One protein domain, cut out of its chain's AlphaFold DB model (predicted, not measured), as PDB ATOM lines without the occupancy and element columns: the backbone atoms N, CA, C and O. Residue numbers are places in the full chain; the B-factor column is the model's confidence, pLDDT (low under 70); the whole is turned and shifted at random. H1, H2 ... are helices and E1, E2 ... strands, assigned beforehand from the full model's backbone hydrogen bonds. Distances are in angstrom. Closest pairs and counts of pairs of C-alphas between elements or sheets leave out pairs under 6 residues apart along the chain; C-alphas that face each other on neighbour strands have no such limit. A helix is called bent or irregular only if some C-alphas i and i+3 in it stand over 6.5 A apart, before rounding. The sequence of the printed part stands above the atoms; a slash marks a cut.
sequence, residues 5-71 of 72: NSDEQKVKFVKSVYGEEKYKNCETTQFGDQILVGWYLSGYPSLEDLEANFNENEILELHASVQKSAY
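Overview. This is residues 5 to 71 of the 72 residues of an uncharacterized protein of Flavobacteria bacterium RIFCSPLOWO2_12_FULL_35_11 (UniProt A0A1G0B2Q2). Helix H1 packs with its residues 9 to 16 on a short two-stranded hairpin, E1 and E2, mainly on E1, and the longest helix, H4, meets H1 near Val 11 with its first residue, Glu 56, and runs away from it nearly at right angles. Two shorter helices lie farther out: H2 near the end of E2 and H3 near the last part of H1, with few contacts between them and the rest. The printed part has 67 residues with four named helices and two named strands, in the order H1, H2, E1, E2, H3, H4; the sheet, E1 - E2, is antiparallel and the class is mostly helix. The whole is compact, with a radius of gyration of the C-alphas of 11.2 A, and rounded, spanning 29 by 27 by 22 A.

Arrangement. The hairpin is formed by E1, residues 28 to 31, and E2, residues 34 to 37, antiparallel at 157 degrees. N 29 and O 36 are 2.9 A apart and N 34 and O 31 are 3.0 A apart, both within hydrogen-bond range. The closest C-alphas of H1, residues 5 to 16, and E1 are those of Phe 13 and Thr 29, 7.3 A apart; for H1 and E2 they are those of Val 14 and Leu 36, 7.4 A apart. H1 and H4, residues 56 to 69, touch, with the C-alphas of Val 11 and Glu 56 closest at 6.2 A. Their lines are about perpendicular, but only just, at 72 degrees. H1 and H3, residues 47 to 53, are close but not clearly touching, with the C-alphas of Lys 15 and Leu 47 closest at 6.9 A; they run opposite ways at a steep tilt of 59 degrees. H3 and H4 are also close but not clearly touching, with the C-alphas of Leu 50 and Ile 59 closest at 7.9 A. H2, residues 20 to 24, touches no helix; its closest C-alpha to E2 is that of Tyr 23, 7.1 A from that of Val 37. E1 and E2 are both apart from H4. Each O i to N i+4 pair is within hydrogen-bond range in H2 and H4, against 7 of 8 in H1 and 2 of 3 in H3.

Along the chain. E1 measures 10.2 A and E2 10.0 A from first to last C-alpha. H1 begins at C-alpha 5, (16.265, 18.293, 17.199), and measures 17.2 A; it is neither bent nor irregular, but only just: C-alphas 5 and 8 are 6.0 A apart. H3 measures 10.0 A. H4 measures 20.5 A and ends at C-alpha 69, (33.568, 0.132, 8.875).

Size, cuts and confidence. The two C-alphas farthest apart, those of Asn 5 and Lys 24, are 30.2 A apart. The printed part has no cut. No link is long; E2 to H3, with 9 residues, is short, and the others are tight. The mean pLDDT of the printed part is 76.3; residue 5, residue 31, residues 42 to 43 and residues 65 to 71 are under 70.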
ATOM      1  N   ASN A   5      15.246  17.319  16.770       55.50
ATOM      2  CA  ASN A   5      16.265  18.293  17.199       55.50
ATOM      3  C   ASN A   5      17.709  17.743  17.198       55.50
ATOM      4  O   ASN A   5      18.668  18.509  17.216       55.50
ATOM      5  N   SER A   6      17.886  16.418  17.211       70.19
ATOM      6  CA  SER A   6      19.213  15.798  17.329       70.19
ATOM      7  C   SER A   6      19.895  15.584  15.981       70.19
ATOM      8  O   SER A   6      21.117  15.659  15.917       70.19
ATOM      9  N   ASP A   7      19.140  15.333  14.912       71.94
ATOM     10  CA  ASP A   7      19.725  15.002  13.611       71.94
ATOM     11  C   ASP A   7      20.198  16.256  12.867       71.94
ATOM     12  O   ASP A   7      21.337  16.282  12.407       71.94
ATOM     13  N   GLU A   8      19.437  17.356  12.898       74.69
ATOM     14  CA  GLU A   8      19.899  18.663  12.393       74.69
ATOM     15  C   GLU A   8      21.201  19.125  13.078       74.69
ATOM     16  O   GLU A   8      22.097  19.695  12.448       74.69
ATOM     17  N   GLN A   9      21.339  18.862  14.382       75.69
ATOM     18  CA  GLN A   9      22.558  19.185  15.126       75.69
ATOM     19  C   GLN A   9      23.740  18.296  14.725       75.69
ATOM     20  O   GLN A   9      24.843  18.811  14.539       75.69
ATOM     21  N   LYS A  10      23.519  16.990  14.532       75.25
ATOM     22  CA  LYS A  10      24.555  16.070  14.033       75.25
ATOM     23  C   LYS A  10      25.018  16.451  12.631       75.25
ATOM     24  O   LYS A  10      26.214  16.415  12.364       75.25
ATOM     25  N   VAL A  11      24.097  16.862  11.759       80.44
ATOM     26  CA  VAL A  11      24.412  17.309  10.396       80.44
ATOM     27  C   VAL A  11      25.303  18.541  10.449       80.44
ATOM     28  O   VAL A  11      26.383  18.539   9.870       80.44
ATOM     29  N   LYS A  12      24.911  19.575  11.204       82.56
ATOM     30  CA  LYS A  12      25.736  20.785  11.381       82.56
ATOM     31  C   LYS A  12      27.136  20.465  11.893       82.56
ATOM     32  O   LYS A  12      28.114  21.071  11.466       82.56
ATOM     33  N   PHE A  13      27.229  19.502  12.796       80.00
ATOM     34  CA  PHE A  13      28.482  19.084  13.391       80.00
ATOM     35  C   PHE A  13      29.382  18.323  12.409       80.00
ATOM     36  O   PHE A  13      30.552  18.669  12.263       80.00
ATOM     37  N   VAL A  14      28.824  17.369  11.663       79.69
ATOM     38  CA  VAL A  14      29.496  16.696  10.542       79.69
ATOM     39  C   VAL A  14      30.033  17.719   9.539       79.69
ATOM     40  O   VAL A  14      31.213  17.696   9.198       79.69
ATOM     41  N   LYS A  15      29.182  18.669   9.137       82.62
ATOM     42  CA  LYS A  15      29.529  19.747   8.207       82.62
ATOM     43  C   LYS A  15      30.682  20.614   8.728       82.62
ATOM     44  O   LYS A  15      31.529  21.026   7.944       82.62
ATOM     45  N   SER A  16      30.762  20.851  10.041       84.94
ATOM     46  CA  SER A  16      31.803  21.700  10.652       84.94
ATOM     47  C   SER A  16      33.230  21.158  10.524       84.94
ATOM     48  O   SER A  16      34.184  21.934  10.531       84.94
ATOM     49  N   VAL A  17      33.376  19.839  10.387       82.81
ATOM     50  CA  VAL A  17      34.671  19.166  10.198       82.81
ATOM     51  C   VAL A  17      34.809  18.551   8.814       82.81
ATOM     52  O   VAL A  17      35.718  17.759   8.578       82.81
ATOM     53  N   TYR A  18      33.923  18.912   7.890       84.50
ATOM     54  CA  TYR A  18      33.953  18.411   6.530       84.50
ATOM     55  C   TYR A  18      34.950  19.182   5.659       84.50
ATOM     56  O   TYR A  18      35.037  20.407   5.725       84.50
ATOM     57  N   GLY A  19      35.658  18.456   4.795       79.69
ATOM     58  CA  GLY A  19      36.530  19.017   3.766       79.69
ATOM     59  C   GLY A  19      37.977  18.551   3.885       79.69
ATOM     60  O   GLY A  19      38.448  18.139   4.948       79.69
ATOM     61  N   GLU A  20      38.698  18.623   2.766       81.38
ATOM     62  CA  GLU A  20      40.069  18.111   2.659       81.38
ATOM     63  C   GLU A  20      41.019  18.789   3.659       81.38
ATOM     64  O   GLU A  20      41.857  18.127   4.267       81.38
ATOM     65  N   GLU A  21      40.866  20.100   3.873       84.88
ATOM     66  CA  GLU A  21      41.669  20.863   4.836       84.88
ATOM     67  C   GLU A  21      41.454  20.369   6.272       84.88
ATOM     68  O   GLU A  21      42.420  20.067   6.974       84.88
ATOM     69  N   LYS A  22      40.191  20.208   6.686       86.19
ATOM     70  CA  LYS A  22      39.823  19.704   8.017       86.19
ATOM     71  C   LYS A  22      40.373  18.300   8.248       86.19
ATOM     72  O   LYS A  22      40.942  18.033   9.306       86.19
ATOM     73  N   TYR A  23      40.254  17.431   7.243       83.44
ATOM     74  CA  TYR A  23      40.811  16.078   7.257       83.44
ATOM     75  C   TYR A  23      42.340  16.080   7.394       83.44
ATOM     76  O   TYR A  23      42.875  15.430   8.293       83.44
ATOM     77  N   LYS A  24      43.054  16.856   6.563       83.38
ATOM     78  CA  LYS A  24      44.526  16.963   6.597       83.38
ATOM     79  C   LYS A  24      45.052  17.514   7.919       83.38
ATOM     80  O   LYS A  24      46.094  17.067   8.388       83.38
ATOM     81  N   ASN A  25      44.328  18.457   8.515       86.75
ATOM     82  CA  ASN A  25      44.672  19.051   9.804       86.75
ATOM     83  C   ASN A  25      44.224  18.194  11.000       86.75
ATOM     84  O   ASN A  25      44.468  18.582  12.141       86.75
ATOM     85  N   CYS A  26      43.565  17.053  10.754       80.56
ATOM     86  CA  CYS A  26      42.957  16.203  11.777       80.56
ATOM     87  C   CYS A  26      42.091  17.002  12.763       80.56
ATOM     88  O   CYS A  26      42.088  16.718  13.961       80.56
ATOM     89  N   GLU A  27      41.382  18.023  12.274       85.00
ATOM     90  CA  GLU A  27      40.565  18.876  13.134       85.00
ATOM     91  C   GLU A  27      39.481  18.050  13.806       85.00
ATOM     92  O   GLU A  27      38.839  17.232  13.166       85.00
ATOM     93  N   THR A  28      39.251  18.248  15.095       82.38
ATOM     94  CA  THR A  28      38.244  17.472  15.816       82.38
ATOM     95  C   THR A  28      37.156  18.364  16.353       82.38
ATOM     96  O   THR A  28      37.421  19.474  16.813       82.38
ATOM     97  N   THR A  29      35.943  17.838  16.387       77.88
ATOM     98  CA  THR A  29      34.810  18.479  17.038       77.88
ATOM     99  C   THR A  29      34.174  17.485  18.015       77.88
ATOM    100  O   THR A  29      34.245  16.271  17.788       77.88
ATOM    101  N   GLN A  30      33.590  17.961  19.124       77.00
ATOM    102  CA  GLN A  30      32.948  17.119  20.150       77.00
ATOM    103  C   GLN A  30      31.434  17.380  20.252       77.00
ATOM    104  O   GLN A  30      31.006  18.519  20.430       77.00
ATOM    105  N   PHE A  31      30.631  16.315  20.173       68.62
ATOM    106  CA  PHE A  31      29.174  16.344  20.308       68.62
ATOM    107  C   PHE A  31      28.739  15.297  21.333       68.62
ATOM    108  O   PHE A  31      28.734  14.095  21.064       68.62
ATOM    109  N   GLY A  32      28.394  15.759  22.537       72.94
ATOM    110  CA  GLY A  32      28.169  14.869  23.677       72.94
ATOM    111  C   GLY A  32      29.417  14.029  23.966       72.94
ATOM    112  O   GLY A  32      30.511  14.574  24.125       72.94
ATOM    113  N   ASP A  33      29.252  12.709  23.977       76.38
ATOM    114  CA  ASP A  33      30.335  11.742  24.200       76.38
ATOM    115  C   ASP A  33      31.056  11.313  22.907       76.38
ATOM    116  O   ASP A  33      31.949  10.468  22.941       76.38
ATOM    117  N   GLN A  34      30.673  11.866  21.751       71.94
ATOM    118  CA  GLN A  34      31.271  11.524  20.462       71.94
ATOM    119  C   GLN A  34      32.245  12.604  19.994       71.94
ATOM    120  O   GLN A  34      31.924  13.793  19.985       71.94
ATOM    121  N   ILE A  35      33.424  12.174  19.547       79.38
ATOM    122  CA  ILE A  35      34.400  13.021  18.860       79.38
ATOM    123  C   ILE A  35      34.390  12.628  17.386       79.38
ATOM    124  O   ILE A  35      34.577  11.457  17.052       79.38
ATOM    125  N   LEU A  36      34.174  13.606  16.509       74.12
ATOM    126  CA  LEU A  36      34.404  13.443  15.079       74.12
ATOM    127  C   LEU A  36      35.723  14.106  14.711       74.12
ATOM    128  O   LEU A  36      36.036  15.194  15.190       74.12
ATOM    129  N   VAL A  37      36.478  13.433  13.853       77.31
ATOM    130  CA  VAL A  37      37.719  13.938  13.264       77.31
ATOM    131  C   VAL A  37      37.404  14.450  11.863       77.31
ATOM    132  O   VAL A  37      36.456  13.977  11.233       77.31
ATOM    133  N   GLY A  38      38.208  15.406  11.402       79.56
ATOM    134  CA  GLY A  38      38.187  16.017  10.088       79.56
ATOM    135  C   GLY A  38      37.887  14.966   9.048       79.56
ATOM    136  O   GLY A  38      38.573  13.946   9.002       79.56
ATOM    137  N   TRP A  39      36.827  15.179   8.281       80.06
ATOM    138  CA  TRP A  39      36.238  14.157   7.442       80.06
ATOM    139  C   TRP A  39      36.254  14.570   5.980       80.06
ATOM    140  O   TRP A  39      35.813  15.660   5.619       80.06
ATOM    141  N   TYR A  40      36.720  13.660   5.131       79.62
ATOM    142  CA  TYR A  40      36.708  13.819   3.687       79.62
ATOM    143  C   TYR A  40      36.029  12.608   3.061       79.62
ATOM    144  O   TYR A  40      36.497  11.476   3.212       79.62
ATOM    145  N   LEU A  41      34.919  12.829   2.355       72.44
ATOM    146  CA  LEU A  41      34.327  11.756   1.567       72.44
ATOM    147  C   LEU A  41      35.149  11.599   0.293       72.44
ATOM    148  O   LEU A  41      35.324  12.549  -0.465       72.44
ATOM    149  N   SER A  42      35.660  10.385   0.080       64.12
ATOM    150  CA  SER A  42      36.478  10.020  -1.079       64.12
ATOM    151  C   SER A  42      35.662  10.163  -2.368       64.12
ATOM    152  O   SER A  42      35.062   9.203  -2.837       64.12
ATOM    153  N   GLY A  43      35.591  11.381  -2.902       69.94
ATOM    154  CA  GLY A  43      34.814  11.712  -4.098       69.94
ATOM    155  C   GLY A  43      34.169  13.099  -4.090       69.94
ATOM    156  O   GLY A  43      33.803  13.571  -5.160       69.94
ATOM    157  N   TYR A  44      34.071  13.766  -2.935       76.88
ATOM    158  CA  TYR A  44      33.426  15.078  -2.811       76.88
ATOM    159  C   TYR A  44      34.429  16.098  -2.253       76.88
ATOM    160  O   TYR A  44      34.782  16.023  -1.074       76.88
ATOM    161  N   PRO A  45      34.938  17.019  -3.094       71.44
ATOM    162  CA  PRO A  45      36.030  17.909  -2.713       71.44
ATOM    163  C   PRO A  45      35.594  19.022  -1.752       71.44
ATOM    164  O   PRO A  45      36.417  19.520  -0.982       71.44
ATOM    165  N   SER A  46      34.310  19.392  -1.760       78.25
ATOM    166  CA  SER A  46      33.745  20.444  -0.917       78.25
ATOM    167  C   SER A  46      32.423  20.027  -0.275       78.25
ATOM    168  O   SER A  46      31.759  19.090  -0.723       78.25
ATOM    169  N   LEU A  47      32.036  20.732   0.794       82.12
ATOM    170  CA  LEU A  47      30.731  20.523   1.418       82.12
ATOM    171  C   LEU A  47      29.586  20.867   0.454       82.12
ATOM    172  O   LEU A  47      28.571  20.182   0.456       82.12
ATOM    173  N   GLU A  48      29.769  21.875  -0.399       83.69
ATOM    174  CA  GLU A  48      28.782  22.269  -1.410       83.69
ATOM    175  C   GLU A  48      28.546  21.151  -2.432       83.69
ATOM    176  O   GLU A  48      27.399  20.843  -2.753       83.69
ATOM    177  N   ASP A  49      29.609  20.477  -2.889       82.81
ATOM    178  CA  ASP A  49      29.477  19.313  -3.774       82.81
ATOM    179  C   ASP A  49      28.726  18.170  -3.087       82.81
ATOM    180  O   ASP A  49      27.975  17.436  -3.733       82.81
ATOM    181  N   LEU A  50      28.908  18.016  -1.775       82.81
ATOM    182  CA  LEU A  50      28.183  17.021  -1.001       82.81
ATOM    183  C   LEU A  50      26.694  17.372  -0.885       82.81
ATOM    184  O   LEU A  50      25.852  16.528  -1.173       82.81
ATOM    185  N   GLU A  51      26.365  18.608  -0.508       84.25
ATOM    186  CA  GLU A  51      24.984  19.085  -0.348       84.25
ATOM    187  C   GLU A  51      24.220  19.166  -1.677       84.25
ATOM    188  O   GLU A  51      22.995  19.061  -1.696       84.25
ATOM    189  N   ALA A  52      24.927  19.304  -2.803       88.00
ATOM    190  CA  ALA A  52      24.331  19.227  -4.132       88.00
ATOM    191  C   ALA A  52      23.895  17.801  -4.514       88.00
ATOM    192  O   ALA A  52      23.005  17.638  -5.350       88.00
ATOM    193  N   ASN A  53      24.522  16.775  -3.928       84.00
ATOM    194  CA  ASN A  53      24.281  15.370  -4.264       84.00
ATOM    195  C   ASN A  53      23.515  14.601  -3.180       84.00
ATOM    196  O   ASN A  53      22.888  13.595  -3.502       84.00
ATOM    197  N   PHE A  54      23.548  15.064  -1.928       84.19
ATOM    198  CA  PHE A  54      22.932  14.387  -0.792       84.19
ATOM    199  C   PHE A  54      22.150  15.345   0.087       84.19
ATOM    200  O   PHE A  54      22.588  16.453   0.403       84.19
ATOM    201  N   ASN A  55      21.011  14.858   0.569       85.88
ATOM    202  CA  ASN A  55      20.279  15.534   1.625       85.88
ATOM    203  C   ASN A  55      20.888  15.250   3.011       85.88
ATOM    204  O   ASN A  55      21.743  14.385   3.194       85.88
ATOM    205  N   GLU A  56      20.424  15.985   4.018       82.44
ATOM    206  CA  GLU A  56      20.956  15.919   5.382       82.44
ATOM    207  C   GLU A  56      20.895  14.516   6.010       82.44
ATOM    208  O   GLU A  56      21.834  14.117   6.701       82.44
ATOM    209  N   ASN A  57      19.842  13.741   5.733       82.69
ATOM    210  CA  ASN A  57      19.727  12.369   6.234       82.69
ATOM    211  C   ASN A  57      20.733  11.438   5.548       82.69
ATOM    212  O   ASN A  57      21.376  10.635   6.218       82.69
ATOM    213  N   GLU A  58      20.929  11.583   4.237       84.56
ATOM    214  CA  GLU A  58      21.901  10.783   3.484       84.56
ATOM    215  C   GLU A  58      23.344  11.067   3.928       84.56
ATOM    216  O   GLU A  58      24.149  10.142   4.048       84.56
ATOM    217  N   ILE A  59      23.667  12.327   4.249       81.25
ATOM    218  CA  ILE A  59      24.968  12.708   4.824       81.25
ATOM    219  C   ILE A  59      25.192  11.993   6.165       81.25
ATOM    220  O   ILE A  59      26.281  11.473   6.421       81.25
ATOM    221  N   LEU A  60      24.167  11.925   7.018       79.12
ATOM    222  CA  LEU A  60      24.250  11.202   8.288       79.12
ATOM    223  C   LEU A  60      24.423   9.694   8.091       79.12
ATOM    224  O   LEU A  60      25.241   9.088   8.786       79.12
ATOM    225  N   GLU A  61      23.694   9.088   7.154       82.06
ATOM    226  CA  GLU A  61      23.824   7.660   6.845       82.06
ATOM    227  C   GLU A  61      25.213   7.316   6.292       82.06
ATOM    228  O   GLU A  61      25.810   6.319   6.706       82.06
ATOM    229  N   LEU A  62      25.771   8.173   5.432       78.56
ATOM    230  CA  LEU A  62      27.153   8.076   4.956       78.56
ATOM    231  C   LEU A  62      28.140   8.067   6.126       78.56
ATOM    232  O   LEU A  62      28.958   7.154   6.235       78.56
ATOM    233  N   HIS A  63      28.034   9.033   7.039       74.31
ATOM    234  CA  HIS A  63      28.908   9.103   8.211       74.31
ATOM    235  C   HIS A  63      28.754   7.898   9.145       74.31
ATOM    236  O   HIS A  63      29.756   7.343   9.601       74.31
ATOM    237  N   ALA A  64      27.522   7.450   9.395       72.50
ATOM    238  CA  ALA A  64      27.252   6.275  10.220       72.50
ATOM    239  C   ALA A  64      27.829   4.990   9.602       72.50
ATOM    240  O   ALA A  64      28.368   4.143  10.319       72.50
ATOM    241  N   SER A  65      27.753   4.850   8.275       66.19
ATOM    242  CA  SER A  65      28.285   3.700   7.537       66.19
ATOM    243  C   SER A  65      29.807   3.595   7.657       66.19
ATOM    244  O   SER A  65      30.329   2.522   7.965       66.19
ATOM    245  N   VAL A  66      30.531   4.710   7.509       62.00
ATOM    246  CA  VAL A  66      31.999   4.681   7.613       62.00
ATOM    247  C   VAL A  66      32.480   4.551   9.062       62.00
ATOM    248  O   VAL A  66      33.468   3.868   9.317       62.00
ATOM    249  N   GLN A  67      31.761   5.102  10.048       58.34
ATOM    250  CA  GLN A  67      32.062   4.819  11.461       58.34
ATOM    251  C   GLN A  67      31.962   3.320  11.777       58.34
ATOM    252  O   GLN A  67      32.753   2.793  12.557       58.34
ATOM    253  N   LYS A  68      31.004   2.628  11.152       53.56
ATOM    254  CA  LYS A  68      30.795   1.191  11.334       53.56
ATOM    255  C   LYS A  68      31.876   0.348  10.652       53.56
ATOM    256  O   LYS A  68      32.193  -0.720  11.164       53.56
ATOM    257  N   SER A  69      32.454   0.819   9.541       49.94
ATOM    258  CA  SER A  69      33.568   0.132   8.875       49.94
ATOM    259  C   SER A  69      34.923   0.386   9.539       49.94
ATOM    260  O   SER A  69      35.778  -0.487   9.488       49.94
ATOM    261  N   ALA A  70      35.113   1.525  10.215       47.75
ATOM    262  CA  ALA A  70      36.341   1.836  10.958       47.75
ATOM    263  C   ALA A  70      36.518   1.015  12.257       47.75
ATOM    264  O   ALA A  70      37.595   1.032  12.848       47.75
ATOM    265  N   TYR A  71      35.467   0.319  12.706       39.50
ATOM    266  CA  TYR A  71      35.451  -0.528  13.907       39.50
ATOM    267  C   TYR A  71      35.433  -2.044  13.609       39.50
ATOM    268  O   TYR A  71      35.230  -2.838  14.531       39.50
TER     269      TYR A  71